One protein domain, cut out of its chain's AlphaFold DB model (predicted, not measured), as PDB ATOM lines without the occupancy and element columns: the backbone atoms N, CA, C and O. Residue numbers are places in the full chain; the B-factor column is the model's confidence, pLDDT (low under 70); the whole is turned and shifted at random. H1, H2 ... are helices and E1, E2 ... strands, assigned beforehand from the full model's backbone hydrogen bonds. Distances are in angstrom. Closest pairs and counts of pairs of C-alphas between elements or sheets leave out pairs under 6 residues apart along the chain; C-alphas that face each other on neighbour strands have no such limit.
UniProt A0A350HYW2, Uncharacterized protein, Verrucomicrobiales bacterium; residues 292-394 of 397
ATOM      1  N   PRO A 292     -12.242  17.383  22.179       94.56
ATOM      2  CA  PRO A 292     -12.862  16.070  22.382       94.56
ATOM      3  C   PRO A 292     -12.016  15.051  23.145       94.56
ATOM      4  O   PRO A 292     -12.522  14.273  23.952       94.56
ATOM      5  N   LEU A 293     -10.699  15.083  22.938       94.81
ATOM      6  CA  LEU A 293      -9.766  14.182  23.617       94.81
ATOM      7  C   LEU A 293      -9.500  14.542  25.087       94.81
ATOM      8  O   LEU A 293      -8.870  13.741  25.781       94.81
ATOM      9  N   ASN A 294     -10.017  15.672  25.593       91.31
ATOM     10  CA  ASN A 294      -9.965  15.986  27.025       91.31
ATOM     11  C   ASN A 294     -10.687  14.924  27.863       91.31
ATOM     12  O   ASN A 294     -10.293  14.703  29.002       91.31
ATOM     13  N   ALA A 295     -11.681  14.226  27.299       84.81
ATOM     14  CA  ALA A 295     -12.412  13.162  27.987       84.81
ATOM     15  C   ALA A 295     -11.516  11.984  28.434       84.81
ATOM     16  O   ALA A 295     -11.891  11.227  29.323       84.81
ATOM     17  N   ASN A 296     -10.303  11.850  27.878       86.69
ATOM     18  CA  ASN A 296      -9.309  10.867  28.333       86.69
ATOM     19  C   ASN A 296      -8.624  11.253  29.661       86.69
ATOM     20  O   ASN A 296      -7.877  10.453  30.219       86.69
ATOM     21  N   TYR A 297      -8.837  12.473  30.159       83.44
ATOM     22  CA  TYR A 297      -8.166  13.027  31.334       83.44
ATOM     23  C   TYR A 297      -9.214  13.300  32.426       83.44
ATOM     24  O   TYR A 297      -9.949  14.283  32.379       83.44
ATOM     25  N   HIS A 298      -9.317  12.391  33.403       73.62
ATOM     26  CA  HIS A 298     -10.281  12.468  34.512       73.62
ATOM     27  C   HIS A 298      -9.878  13.480  35.612       73.62
ATOM     28  O   HIS A 298      -8.756  13.992  35.633       73.62
ATOM     29  N   GLN A 299     -10.812  13.761  36.538       54.91
ATOM     30  CA  GLN A 299     -10.733  14.812  37.569       54.91
ATOM     31  C   GLN A 299      -9.378  14.865  38.299       54.91
ATOM     32  O   GLN A 299      -9.033  13.976  39.075       54.91
ATOM     33  N   GLY A 300      -8.643  15.957  38.064       57.56
ATOM     34  CA  GLY A 300      -7.349  16.274  38.675       57.56
ATOM     35  C   GLY A 300      -6.186  16.333  37.679       57.56
ATOM     36  O   GLY A 300      -5.195  17.010  37.951       57.56
ATOM     37  N   ALA A 301      -6.307  15.687  36.515       76.62
ATOM     38  CA  ALA A 301      -5.310  15.781  35.454       76.62
ATOM     39  C   ALA A 301      -5.556  17.018  34.577       76.62
ATOM     40  O   ALA A 301      -6.678  17.274  34.149       76.62
ATOM     41  N   ILE A 302      -4.495  17.774  34.288       79.81
ATOM     42  CA  ILE A 302      -4.534  18.870  33.314       79.81
ATOM     43  C   ILE A 302      -4.419  18.242  31.918       79.81
ATOM     44  O   ILE A 302      -3.407  17.583  31.654       79.81
ATOM     45  N   PRO A 303      -5.411  18.415  31.023       87.19
ATOM     46  CA  PRO A 303      -5.304  17.928  29.656       87.19
ATOM     47  C   PRO A 303      -4.083  18.539  28.949       87.19
ATOM     48  O   PRO A 303      -3.754  19.706  29.178       87.19
ATOM     49  N   PRO A 304      -3.392  17.779  28.088       92.06
ATOM     50  CA  PRO A 304      -2.260  18.290  27.335       92.06
ATOM     51  C   PRO A 304      -2.720  19.331  26.314       92.06
ATOM     52  O   PRO A 304      -3.807  19.238  25.747       92.06
ATOM     53  N   VAL A 305      -1.841  20.284  26.016       93.19
ATOM     54  CA  VAL A 305      -2.061  21.239  24.927       93.19
ATOM     55  C   VAL A 305      -1.863  20.515  23.585       93.19
ATOM     56  O   VAL A 305      -0.797  19.908  23.390       93.19
ATOM     57  N   PRO A 306      -2.841  20.552  22.658       95.94
ATOM     58  CA  PRO A 306      -2.678  19.988  21.322       95.94
ATOM     59  C   PRO A 306      -1.516  20.652  20.573       95.94
ATOM     60  O   PRO A 306      -1.225  21.833  20.746       95.94
ATOM     61  N   ARG A 307      -0.816  19.892  19.726       95.69
ATOM     62  CA  ARG A 307       0.278  20.432  18.899       95.69
ATOM     63  C   ARG A 307       0.136  20.021  17.450       95.69
ATOM     64  O   ARG A 307       0.336  18.853  17.114       95.69
ATOM     65  N   TYR A 308      -0.110  21.001  16.594       94.19
ATOM     66  CA  TYR A 308      -0.157  20.819  15.152       94.19
ATOM     67  C   TYR A 308       1.202  20.371  14.594       94.19
ATOM     68  O   TYR A 308       2.251  20.926  14.930       94.19
ATOM     69  N   ARG A 309       1.191  19.344  13.738       95.25
ATOM     70  CA  ARG A 309       2.385  18.758  13.104       95.25
ATOM     71  C   ARG A 309       2.430  18.960  11.591       95.25
ATOM     72  O   ARG A 309       3.432  18.610  10.973       95.25
ATOM     73  N   GLY A 310       1.387  19.537  11.004       85.50
ATOM     74  CA  GLY A 310       1.256  19.719   9.561       85.50
ATOM     75  C   GLY A 310       0.011  19.034   9.010       85.50
ATOM     76  O   GLY A 310      -0.773  18.443   9.748       85.50
ATOM     77  N   TYR A 311      -0.146  19.078   7.691       94.94
ATOM     78  CA  TYR A 311      -1.110  18.247   6.983       94.94
ATOM     79  C   TYR A 311      -0.448  17.563   5.789       94.94
ATOM     80  O   TYR A 311       0.577  18.019   5.275       94.94
ATOM     81  N   LYS A 312      -1.056  16.474   5.323       92.12
ATOM     82  CA  LYS A 312      -0.743  15.842   4.035       92.12
ATOM     83  C   LYS A 312      -1.970  15.898   3.142       92.12
ATOM     84  O   LYS A 312      -3.087  15.845   3.635       92.12
ATOM     85  N   LEU A 313      -1.777  16.004   1.832       90.38
ATOM     86  CA  LEU A 313      -2.899  15.950   0.900       90.38
ATOM     87  C   LEU A 313      -3.210  14.496   0.550       90.38
ATOM     88  O   LEU A 313      -2.349  13.778   0.045       90.38
ATOM     89  N   PHE A 314      -4.451  14.089   0.777       86.94
ATOM     90  CA  PHE A 314      -5.012  12.824   0.335       86.94
ATOM     91  C   PHE A 314      -6.097  13.121  -0.699       86.94
ATOM     92  O   PHE A 314      -7.145  13.660  -0.353       86.94
ATOM     93  N   ASN A 315      -5.835  12.824  -1.975       86.75
ATOM     94  CA  ASN A 315      -6.728  13.170  -3.092       86.75
ATOM     95  C   ASN A 315      -7.176  14.645  -3.049       86.75
ATOM     96  O   ASN A 315      -8.360  14.953  -3.109       86.75
ATOM     97  N   GLY A 316      -6.220  15.557  -2.848       86.19
ATOM     98  CA  GLY A 316      -6.478  16.999  -2.753       86.19
ATOM     99  C   GLY A 316      -7.018  17.480  -1.403       86.19
ATOM    100  O   GLY A 316      -6.872  18.657  -1.101       86.19
ATOM    101  N   THR A 317      -7.564  16.601  -0.562       92.44
ATOM    102  CA  THR A 317      -8.107  16.955   0.760       92.44
ATOM    103  C   THR A 317      -7.001  16.946   1.817       92.44
ATOM    104  O   THR A 317      -6.209  16.000   1.841       92.44
ATOM    105  N   PRO A 318      -6.919  17.943   2.715       94.94
ATOM    106  CA  PRO A 318      -5.948  17.923   3.797       94.94
ATOM    107  C   PRO A 318      -6.325  16.893   4.873       94.94
ATOM    108  O   PRO A 318      -7.430  16.898   5.408       94.94
ATOM    109  N   GLU A 319      -5.374  16.027   5.199       97.50
ATOM    110  CA  GLU A 319      -5.324  15.243   6.427       97.50
ATOM    111  C   GLU A 319      -4.450  15.981   7.427       97.50
ATOM    112  O   GLU A 319      -3.226  16.023   7.275       97.50
ATOM    113  N   PHE A 320      -5.092  16.599   8.410       98.00
ATOM    114  CA  PHE A 320      -4.439  17.306   9.495       98.00
ATOM    115  C   PHE A 320      -3.824  16.305  10.463       98.00
ATOM    116  O   PHE A 320      -4.441  15.304  10.817       98.00
ATOM    117  N   ILE A 321      -2.594  16.585  10.885       98.12
ATOM    118  CA  ILE A 321      -1.834  15.740  11.799       98.12
ATOM    119  C   ILE A 321      -1.476  16.584  13.016       98.12
ATOM    120  O   ILE A 321      -0.881  17.658  12.891       98.12
ATOM    121  N   TYR A 322      -1.805  16.095  14.203       98.00
ATOM    122  CA  TYR A 322      -1.467  16.749  15.461       98.00
ATOM    123  C   TYR A 322      -1.198  15.729  16.563       98.00
ATOM    124  O   TYR A 322      -1.557  14.561  16.455       98.00
ATOM    125  N   THR A 323      -0.530  16.166  17.629       97.94
ATOM    126  CA  THR A 323      -0.339  15.348  18.832       97.94
ATOM    127  C   THR A 323      -1.210  15.865  19.966       97.94
ATOM    128  O   THR A 323      -1.236  17.075  20.195       97.94
ATOM    129  N   PHE A 324      -1.860  14.961  20.696       95.44
ATOM    130  CA  PHE A 324      -2.650  15.255  21.891       95.44
ATOM    131  C   PHE A 324      -2.182  14.347  23.036       95.44
ATOM    132  O   PHE A 324      -2.574  13.185  23.133       95.44
ATOM    133  N   GLY A 325      -1.283  14.856  23.880       92.56
ATOM    134  CA  GLY A 325      -0.590  14.029  24.872       92.56
ATOM    135  C   GLY A 325       0.241  12.931  24.194       92.56
ATOM    136  O   GLY A 325       1.083  13.276  23.362       92.56
ATOM    137  N   PRO A 326       0.035  11.641  24.522       92.25
ATOM    138  CA  PRO A 326       0.764  10.541  23.893       92.25
ATOM    139  C   PRO A 326       0.259  10.209  22.484       92.25
ATOM    140  O   PRO A 326       0.938   9.494  21.759       92.25
ATOM    141  N   TYR A 327      -0.919  10.703  22.093       96.25
ATOM    142  CA  TYR A 327      -1.573  10.283  20.861       96.25
ATOM    143  C   TYR A 327      -1.125  11.116  19.665       96.25
ATOM    144  O   TYR A 327      -1.086  12.348  19.740       96.25
ATOM    145  N   THR A 328      -0.900  10.452  18.534       98.31
ATOM    146  CA  THR A 328      -0.857  11.103  17.218       98.31
ATOM    147  C   THR A 328      -2.218  10.957  16.552       98.31
ATOM    148  O   THR A 328      -2.699   9.841  16.358       98.31
ATOM    149  N   VAL A 329      -2.838  12.074  16.185       98.62
ATOM    150  CA  VAL A 329      -4.159  12.117  15.557       98.62
ATOM    151  C   VAL A 329      -4.017  12.559  14.112       98.62
ATOM    152  O   VAL A 329      -3.353  13.552  13.815       98.62
ATOM    153  N   HIS A 330      -4.654  11.807  13.224       98.56
ATOM    154  CA  HIS A 330      -4.896  12.175  11.841       98.56
ATOM    155  C   HIS A 330      -6.390  12.449  11.679       98.56
ATOM    156  O   HIS A 330      -7.209  11.612  12.062       98.56
ATOM    157  N   GLU A 331      -6.735  13.595  11.110       98.38
ATOM    158  CA  GLU A 331      -8.114  14.030  10.900       98.38
ATOM    159  C   GLU A 331      -8.284  14.528   9.464       98.38
ATOM    160  O   GLU A 331      -7.541  15.396   9.003       98.38
ATOM    161  N   ARG A 332      -9.295  14.022   8.755       97.50
ATOM    162  CA  ARG A 332      -9.793  14.646   7.520       97.50
ATOM    163  C   ARG A 332     -11.226  15.067   7.722       97.50
ATOM    164  O   ARG A 332     -12.030  14.294   8.232       97.50
ATOM    165  N   VAL A 333     -11.550  16.258   7.243       96.81
ATOM    166  CA  VAL A 333     -12.896  16.820   7.309       96.81
ATOM    167  C   VAL A 333     -13.379  17.039   5.884       96.81
ATOM    168  O   VAL A 333     -12.729  17.745   5.115       96.81
ATOM    169  N   THR A 334     -14.489  16.405   5.515       95.44
ATOM    170  CA  THR A 334     -15.012  16.407   4.143       95.44
ATOM    171  C   THR A 334     -16.528  16.597   4.104       95.44
ATOM    172  O   THR A 334     -17.215  16.343   5.097       95.44
ATOM    173  N   PRO A 335     -17.089  17.039   2.965       93.31
ATOM    174  CA  PRO A 335     -18.534  17.096   2.789       93.31
ATOM    175  C   PRO A 335     -19.141  15.692   2.756       93.31
ATOM    176  O   PRO A 335     -18.655  14.818   2.039       93.31
ATOM    177  N   SER A 336     -20.260  15.504   3.452       89.75
ATOM    178  CA  SER A 336     -21.080  14.293   3.376       89.75
ATOM    179  C   SER A 336     -22.523  14.670   3.050       89.75
ATOM    180  O   SER A 336     -23.305  15.092   3.897       89.75
ATOM    181  N   GLY A 337     -22.883  14.599   1.768       80.69
ATOM    182  CA  GLY A 337     -24.158  15.144   1.292       80.69
ATOM    183  C   GLY A 337     -24.210  16.679   1.361       80.69
ATOM    184  O   GLY A 337     -23.182  17.343   1.245       80.69
ATOM    185  N   ASN A 338     -25.417  17.245   1.492       72.12
ATOM    186  CA  ASN A 338     -25.641  18.703   1.464       72.12
ATOM    187  C   ASN A 338     -25.721  19.353   2.854       72.12
ATOM    188  O   ASN A 338     -25.715  20.576   2.949       72.12
ATOM    189  N   LYS A 339     -25.854  18.543   3.909       82.88
ATOM    190  CA  LYS A 339     -26.085  19.001   5.287       82.88
ATOM    191  C   LYS A 339     -25.323  18.184   6.329       82.88
ATOM    192  O   LYS A 339     -25.792  17.977   7.447       82.88
ATOM    193  N   ALA A 340     -24.182  17.630   5.938       90.38
ATOM    194  CA  ALA A 340     -23.354  16.902   6.878       90.38
ATOM    195  C   ALA A 340     -21.867  17.080   6.593       90.38
ATOM    196  O   ALA A 340     -21.432  17.292   5.456       90.38
ATOM    197  N   VAL A 341     -21.098  16.970   7.666       94.25
ATOM    198  CA  VAL A 341     -19.642  16.944   7.666       94.25
ATOM    199  C   VAL A 341     -19.211  15.545   8.081       94.25
ATOM    200  O   VAL A 341     -19.651  15.040   9.113       94.25
ATOM    201  N   LEU A 342     -18.369  14.915   7.267       96.75
ATOM    202  CA  LEU A 342     -17.709  13.660   7.603       96.75
ATOM    203  C   LEU A 342     -16.320  13.959   8.152       96.75
ATOM    204  O   LEU A 342     -15.510  14.613   7.492       96.75
ATOM    205  N   PHE A 343     -16.049  13.417   9.329       97.81
ATOM    206  CA  PHE A 343     -14.726  13.352   9.918       97.81
ATOM    207  C   PHE A 343     -14.191  11.933   9.760       97.81
ATOM    208  O   PHE A 343     -14.802  10.995  10.268       97.81
ATOM    209  N   ASP A 344     -13.055  11.773   9.088       98.06
ATOM    210  CA  ASP A 344     -12.251  10.555   9.160       98.06
ATOM    211  C   ASP A 344     -11.159  10.758  10.211       98.06
ATOM    212  O   ASP A 344     -10.288  11.612  10.028       98.06
ATOM    213  N   TYR A 345     -11.166   9.952  11.269       98.44
ATOM    214  CA  TYR A 345     -10.148   9.981  12.314       98.44
ATOM    215  C   TYR A 345      -9.283   8.719  12.298       98.44
ATOM    216  O   TYR A 345      -9.759   7.606  12.071       98.44
ATOM    217  N   SER A 346      -8.000   8.890  12.611       98.31
ATOM    218  CA  SER A 346      -7.089   7.817  13.013       98.31
ATOM    219  C   SER A 346      -6.271   8.303  14.202       98.31
ATOM    220  O   SER A 346      -5.470   9.229  14.072       98.31
ATOM    221  N   ILE A 347      -6.479   7.686  15.361       97.94
ATOM    222  CA  ILE A 347      -5.697   7.930  16.572       97.94
ATOM    223  C   ILE A 347      -4.645   6.824  16.663       97.94
ATOM    224  O   ILE A 347      -4.925   5.649  16.422       97.94
ATOM    225  N   ARG A 348      -3.399   7.198  16.942       96.81
ATOM    226  CA  ARG A 348      -2.240   6.298  16.998       96.81
ATOM    227  C   ARG A 348      -1.499   6.447  18.319       96.81
ATOM    228  O   ARG A 348      -1.836   7.300  19.135       96.81
ATOM    229  N   ASP A 349      -0.495   5.594  18.503       95.56
ATOM    230  CA  ASP A 349       0.386   5.577  19.680       95.56
ATOM    231  C   ASP A 349      -0.355   5.270  20.997       95.56
ATOM    232  O   ASP A 349       0.043   5.674  22.087       95.56
ATOM    233  N   MET A 350      -1.447   4.510  20.885       94.19
ATOM    234  CA  MET A 350      -2.230   3.979  22.001       94.19
ATOM    235  C   MET A 350      -1.677   2.613  22.424       94.19
ATOM    236  O   MET A 350      -1.197   1.847  21.581       94.19
ATOM    237  N   GLN A 351      -1.794   2.275  23.707       90.94
ATOM    238  CA  GLN A 351      -1.546   0.907  24.169       90.94
ATOM    239  C   GLN A 351      -2.704   0.004  23.713       90.94
ATOM    240  O   GLN A 351      -3.821   0.478  23.517       90.94
ATOM    241  N   ASN A 352      -2.451  -1.291  23.506       86.06
ATOM    242  CA  ASN A 352      -3.448  -2.194  22.910       86.06
ATOM    243  C   ASN A 352      -4.724  -2.351  23.758       86.06
ATOM    244  O   ASN A 352      -5.789  -2.598  23.208       86.06
ATOM    245  N   ASP A 353      -4.617  -2.196  25.073       90.50
ATOM    246  CA  ASP A 353      -5.702  -2.253  26.055       90.50
ATOM    247  C   ASP A 353      -6.285  -0.869  26.399       90.50
ATOM    248  O   ASP A 353      -7.125  -0.751  27.289       90.50
ATOM    249  N   SER A 354      -5.868   0.190  25.693       90.62
ATOM    250  CA  SER A 354      -6.400   1.538  25.906       90.62
ATOM    251  C   SER A 354      -7.876   1.630  25.518       90.62
ATOM    252  O   SER A 354      -8.280   1.207  24.432       90.62
ATOM    253  N   LEU A 355      -8.652   2.275  26.387       94.31
ATOM    254  CA  LEU A 355      -9.992   2.769  26.093       94.31
ATOM    255  C   LEU A 355      -9.904   4.274  25.836       94.31
ATOM    256  O   LEU A 355      -9.561   5.039  26.737       94.31
ATOM    257  N   ILE A 356     -10.203   4.692  24.611       96.38
ATOM    258  CA  ILE A 356     -10.210   6.096  24.210       96.38
ATOM    259  C   ILE A 356     -11.607   6.670  24.409       96.38
ATOM    260  O   ILE A 356     -12.592   6.127  23.912       96.38
ATOM    261  N   ARG A 357     -11.678   7.802  25.109       95.81
ATOM    262  CA  ARG A 357     -12.886   8.606  25.297       95.81
ATOM    263  C   ARG A 357     -12.830   9.820  24.379       95.81
ATOM    264  O   ARG A 357     -11.893  10.618  24.445       95.81
ATOM    265  N   PHE A 358     -13.831   9.970  23.525       95.31
ATOM    266  CA  PHE A 358     -13.978  11.110  22.626       95.31
ATOM    267  C   PHE A 358     -15.241  11.884  23.013       95.31
ATOM    268  O   PHE A 358     -16.357  11.474  22.700       95.31
ATOM    269  N   GLY A 359     -15.067  12.974  23.758       94.81
ATOM    270  CA  GLY A 359     -16.163  13.770  24.303       94.81
ATOM    271  C   GLY A 359     -16.712  14.776  23.298       94.81
ATOM    272  O   GLY A 359     -15.956  15.480  22.636       94.81
ATOM    273  N   LEU A 360     -18.032  14.876  23.205       94.00
ATOM    274  CA  LEU A 360     -18.710  15.928  22.456       94.00
ATOM    275  C   LEU A 360     -19.470  16.853  23.401       94.00
ATOM    276  O   LEU A 360     -19.892  16.449  24.486       94.00
ATOM    277  N   ASP A 361     -19.681  18.093  22.971       92.31
ATOM    278  CA  ASP A 361     -20.587  18.989  23.678       92.31
ATOM    279  C   ASP A 361     -22.023  18.408  23.681       92.31
ATOM    280  O   ASP A 361     -22.476  17.892  22.647       92.31
ATOM    281  N   PRO A 362     -22.762  18.464  24.809       92.25
ATOM    282  CA  PRO A 362     -24.121  17.931  24.890       92.25
ATOM    283  C   PRO A 362     -25.083  18.503  23.840       92.25
ATOM    284  O   PRO A 362     -26.011  17.808  23.431       92.25
ATOM    285  N   ALA A 363     -24.881  19.747  23.395       88.81
ATOM    286  CA  ALA A 363     -25.735  20.386  22.400       88.81
ATOM    287  C   ALA A 363     -25.508  19.836  20.984       88.81
ATOM    288  O   ALA A 363     -26.448  19.782  20.194       88.81
ATOM    289  N   ILE A 364     -24.282  19.408  20.656       87.81
ATOM    290  CA  ILE A 364     -23.942  18.887  19.319       87.81
ATOM    291  C   ILE A 364     -24.091  17.369  19.238       87.81
ATOM    292  O   ILE A 364     -24.349  16.825  18.166       87.81
ATOM    293  N   ARG A 365     -23.919  16.677  20.370       93.81
ATOM    294  CA  ARG A 365     -23.901  15.217  20.459       93.81
ATOM    295  C   ARG A 365     -25.089  14.540  19.754       93.81
ATOM    296  O   ARG A 365     -24.821  13.579  19.029       93.81
ATOM    297  N   PRO A 366     -26.358  14.977  19.909       93.81
ATOM    298  CA  PRO A 366     -27.505  14.329  19.264       93.81
ATOM    299  C   PRO A 366     -27.431  14.294  17.732       93.81
ATOM    300  O   PRO A 366     -28.037  13.421  17.117       93.81
ATOM    301  N   SER A 367     -26.668  15.204  17.126       92.88
ATOM    302  CA  SER A 367     -26.535  15.336  15.674       92.88
ATOM    303  C   SER A 367     -25.320  14.601  15.099       92.88
ATOM    304  O   SER A 367     -25.010  14.761  13.915       92.88
ATOM    305  N   VAL A 368     -24.612  13.817  15.922       95.38
ATOM    306  CA  VAL A 368     -23.404  13.085  15.523       95.38
ATOM    307  C   VAL A 368     -23.621  11.576  15.580       95.38
ATOM    308  O   VAL A 368     -23.951  11.003  16.620       95.38
ATOM    309  N   GLU A 369     -23.365  10.929  14.449       96.88
ATOM    310  CA  GLU A 369     -23.286   9.476  14.302       96.88
ATOM    311  C   GLU A 369     -21.814   9.037  14.284       96.88
ATOM    312  O   GLU A 369     -20.951   9.777  13.810       96.88
ATOM    313  N   SER A 370     -21.521   7.825  14.769       98.25
ATOM    314  CA  SER A 370     -20.191   7.214  14.658       98.25
ATOM    315  C   SER A 370     -20.258   5.881  13.921       98.25
ATOM    316  O   SER A 370     -21.252   5.165  14.025       98.25
ATOM    317  N   SER A 371     -19.200   5.541  13.184       98.50
ATOM    318  CA  SER A 371     -19.087   4.259  12.481       98.50
ATOM    319  C   SER A 371     -18.791   3.065  13.395       98.50
ATOM    320  O   SER A 371     -18.927   1.927  12.957       98.50
ATOM    321  N   THR A 372     -18.294   3.301  14.610       98.44
ATOM    322  CA  THR A 372     -17.827   2.265  15.547       98.44
ATOM    323  C   THR A 372     -17.782   2.824  16.974       98.44
ATOM    324  O   THR A 372     -18.112   3.993  17.176       98.44
ATOM    325  N   GLY A 373     -17.397   2.017  17.963       97.56
ATOM    326  CA  GLY A 373     -17.480   2.382  19.371       97.56
ATOM    327  C   GLY A 373     -18.910   2.394  19.907       97.56
ATOM    328  O   GLY A 373     -19.880   2.051  19.225       97.56
ATOM    329  N   HIS A 374     -19.041   2.801  21.166       97.38
ATOM    330  CA  HIS A 374     -20.326   2.924  21.848       97.38
ATOM    331  C   HIS A 374     -20.392   4.226  22.639       97.38
ATOM    332  O   HIS A 374     -19.384   4.740  23.112       97.38
ATOM    333  N   TRP A 375     -21.591   4.784  22.766       97.44
ATOM    334  CA  TRP A 375     -21.787   6.063  23.436       97.44
ATOM    335  C   TRP A 375     -22.195   5.875  24.894       97.44
ATOM    336  O   TRP A 375     -23.178   5.191  25.172       97.44
ATOM    337  N   GLU A 376     -21.516   6.575  25.799       96.38
ATOM    338  CA  GLU A 376     -21.941   6.772  27.186       96.38
ATOM    339  C   GLU A 376     -22.221   8.263  27.402       96.38
ATOM    340  O   GLU A 376     -21.317   9.090  27.543       96.38
ATOM    341  N   GLY A 377     -23.502   8.640  27.352       95.38
ATOM    342  CA  GLY A 377     -23.900  10.048  27.340       95.38
ATOM    343  C   GLY A 377     -23.308  10.786  26.134       95.38
ATOM    344  O   GLY A 377     -23.677  10.517  24.986       95.38
ATOM    345  N   ASN A 378     -22.382  11.710  26.400       95.38
ATOM    346  CA  ASN A 378     -21.745  12.544  25.378       95.38
ATOM    347  C   ASN A 378     -20.334  12.079  24.990       95.38
ATOM    348  O   ASN A 378     -19.685  12.731  24.173       95.38
ATOM    349  N   GLU A 379     -19.858  10.972  25.555       96.69
ATOM    350  CA  GLU A 379     -18.552  10.399  25.241       96.69
ATOM    351  C   GLU A 379     -18.716   9.188  24.326       96.69
ATOM    352  O   GLU A 379     -19.504   8.284  24.608       96.69
ATOM    353  N   LEU A 380     -17.970   9.169  23.223       98.12
ATOM    354  CA  LEU A 380     -17.780   7.971  22.419       98.12
ATOM    355  C   LEU A 380     -16.603   7.191  22.994       98.12
ATOM    356  O   LEU A 380     -15.483   7.699  23.052       98.12
ATOM    357  N   LEU A 381     -16.870   5.961  23.405       98.06
ATOM    358  CA  LEU A 381     -15.884   5.027  23.911       98.06
ATOM    359  C   LEU A 381     -15.423   4.129  22.762       98.06
ATOM    360  O   LEU A 381     -16.234   3.468  22.109       98.06
ATOM    361  N   LEU A 382     -14.112   4.114  22.535       98.12
ATOM    362  CA  LEU A 382     -13.442   3.368  21.475       98.12
ATOM    363  C   LEU A 382     -12.351   2.493  22.081       98.12
ATOM    364  O   LEU A 382     -11.506   2.972  22.838       98.12
ATOM    365  N   THR A 383     -12.311   1.222  21.705       97.62
ATOM    366  CA  THR A 383     -11.114   0.400  21.912       97.62
ATOM    367  C   THR A 383      -9.941   0.946  21.090       97.62
ATOM    368  O   THR A 383     -10.124   1.673  20.110       97.62
ATOM    369  N   ALA A 384      -8.711   0.562  21.440       96.25
ATOM    370  CA  ALA A 384      -7.530   0.932  20.663       96.25
ATOM    371  C   ALA A 384      -7.602   0.473  19.191       96.25
ATOM    372  O   ALA A 384      -7.021   1.122  18.324       96.25
ATOM    373  N   GLU A 385      -8.295  -0.629  18.887       96.75
ATOM    374  CA  GLU A 385      -8.502  -1.087  17.507       96.75
ATOM    375  C   GLU A 385      -9.461  -0.164  16.746       96.75
ATOM    376  O   GLU A 385      -9.118   0.315  15.665       96.75
ATOM    377  N   GLU A 386     -10.611   0.164  17.336       98.19
ATOM    378  CA  GLU A 386     -11.605   1.068  16.741       98.19
ATOM    379  C   GLU A 386     -11.041   2.488  16.561       98.19
ATOM    380  O   GLU A 386     -11.213   3.117  15.516       98.19
ATOM    381  N   ALA A 387     -10.274   2.983  17.536       97.81
ATOM    382  CA  ALA A 387      -9.667   4.311  17.490       97.81
ATOM    383  C   ALA A 387      -8.601   4.463  16.386       97.81
ATOM    384  O   ALA A 387      -8.357   5.580  15.917       97.81
ATOM    385  N   ARG A 388      -7.995   3.363  15.899       97.75
ATOM    386  CA  ARG A 388      -7.050   3.414  14.764       97.75
ATOM    387  C   ARG A 388      -7.717   3.903  13.487       97.75
ATOM    388  O   ARG A 388      -7.010   4.448  12.634       97.75
ATOM    389  N   LYS A 389      -9.029   3.707  13.337       98.00
ATOM    390  CA  LYS A 389      -9.812   4.251  12.230       98.00
ATOM    391  C   LYS A 389     -11.301   4.268  12.570       98.00
ATOM    392  O   LYS A 389     -11.944   3.224  12.572       98.00
ATOM    393  N   PHE A 390     -11.862   5.460  12.714       98.56
ATOM    394  CA  PHE A 390     -13.301   5.647  12.878       98.56
ATOM    395  C   PHE A 390     -13.771   6.895  12.139       98.56
ATOM    396  O   PHE A 390     -12.978   7.769  11.782       98.56
ATOM    397  N   GLN A 391     -15.072   6.961  11.889       98.56
ATOM    398  CA  GLN A 391     -15.715   8.098  11.253       98.56
ATOM    399  C   GLN A 391     -16.757   8.702  12.179       98.56
ATOM    400  O   GLN A 391     -17.471   7.970  12.869       98.56
ATOM    401  N   LEU A 392     -16.867  10.028  12.147       98.00
ATOM    402  CA  LEU A 392     -18.002  10.756  12.707       98.00
ATOM    403  C   LEU A 392     -18.743  11.475  11.584       98.00
ATOM    404  O   LEU A 392     -18.122  12.123  10.743       98.00
ATOM    405  N   VAL A 393     -20.070  11.389  11.584       97.06
ATOM    406  CA  VAL A 393     -20.926  12.165  10.682       97.06
ATOM    407  C   VAL A 393     -21.713  13.152  11.521       97.06
ATOM    408  O   VAL A 393     -22.597  12.760  12.274       97.06
ATOM    409  N   LEU A 394     -21.388  14.434  11.379       94.31
ATOM    410  CA  LEU A 394     -22.127  15.533  11.985       94.31
ATOM    411  C   LEU A 394     -23.160  16.042  10.987       94.31
ATOM    412  O   LEU A 394     -22.787  16.548   9.928       94.31
TER     413      LEU A 394
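AT A GLANCE: This is residues 292 to 394 of the 397 residues of an uncharacterized protein of Verrucomicrobiales bacterium (UniProt A0A350HYW2). A long, strongly twisted sheet of six strands makes one wall of the domain, and a small sheet of three strands, E5, E8 and E7, lies partly face to face with its E4, E9, E6 end, while the hairpin of E1 and E2 reaches away from the small sheet. The short helix H2 joins E8 to E9 at one end of the two sheets, and the short helix H1 sits beside E5. The 103 printed residues have two named helices and nine named strands, in the order H1 E1 E2 E3 E4 E5 E6 E7 E8 H2 E9. The large sheet runs E1 - E2 - E3 - E4 - E9 - E6 and the small one E5 - E8 - E7, both antiparallel throughout, and the class is mostly strand. The whole is compact, with a radius of gyration of the C-alphas of 13.7 A and spans of 40 by 31 by 23 A.

IN THESE COORDINATES: H1 is residues 292 to 296 and begins at C-alpha 292, at (-12.862, 16.070, 22.382). E1, residues 307 to 314, is 20.7 A long, and E2, residues 317 to 324, 21.9 A. E3, residues 327 to 335, and E4, residues 340 to 348, are 25.7 A each; C-alpha 340 is at (-23.354, 16.902, 6.878). E5 is residues 355 to 359, 12.7 A; E6 is 368 to 370; E7 is 374 to 376; E8 is 379 to 383, 12.9 A. H2 is residues 384 to 387. E9, residues 390 to 394, is 13.3 A long and ends at C-alpha 394, at (-22.127, 15.533, 11.985).

HOW THE PARTS SIT: E1 to E4 form a meander, each strand the antiparallel neighbour of the one before, in three hairpins. N 309 and O 321 of E1 and E2 are 2.8 A apart, N 322 and O 329 of E2 and E3 3.0 A, and N 332 and O 344 of E3 and E4 2.9 A. E9 is the antiparallel neighbour of E4, with N 343 and O 392 at 2.8 A, and of the edge strand E6, with N 369 and O 393 at 2.9 A. In the small sheet N 356 and O 382 of E5 and E8 are 2.8 A apart, and in the hairpin of E7 and E8 N 381 and O 374 are 2.8 A apart. E4 and E5 are apart. H1 is on the small sheet and at the sheet's level, its height over the sheet 1.4 A; its closest C-alphas to E5 are those of Pro 292 and Gly 359, 4.5 A apart. H2 only grazes both sheets, with residues 384 to 387. In H1 0 of 1 O i to N i+4 pairs and 2 of 2 O i to N i+3 pairs are within hydrogen-bond range; H2 is too short for an i+4 pair.

THE WHOLE: The C-alphas farthest apart are those of Gly 300 and Asn 315, at 41.9 A. The printed part has no cut and no long link. Mean pLDDT of the printed part is 92.9, and residues 299 to 300 are under 70.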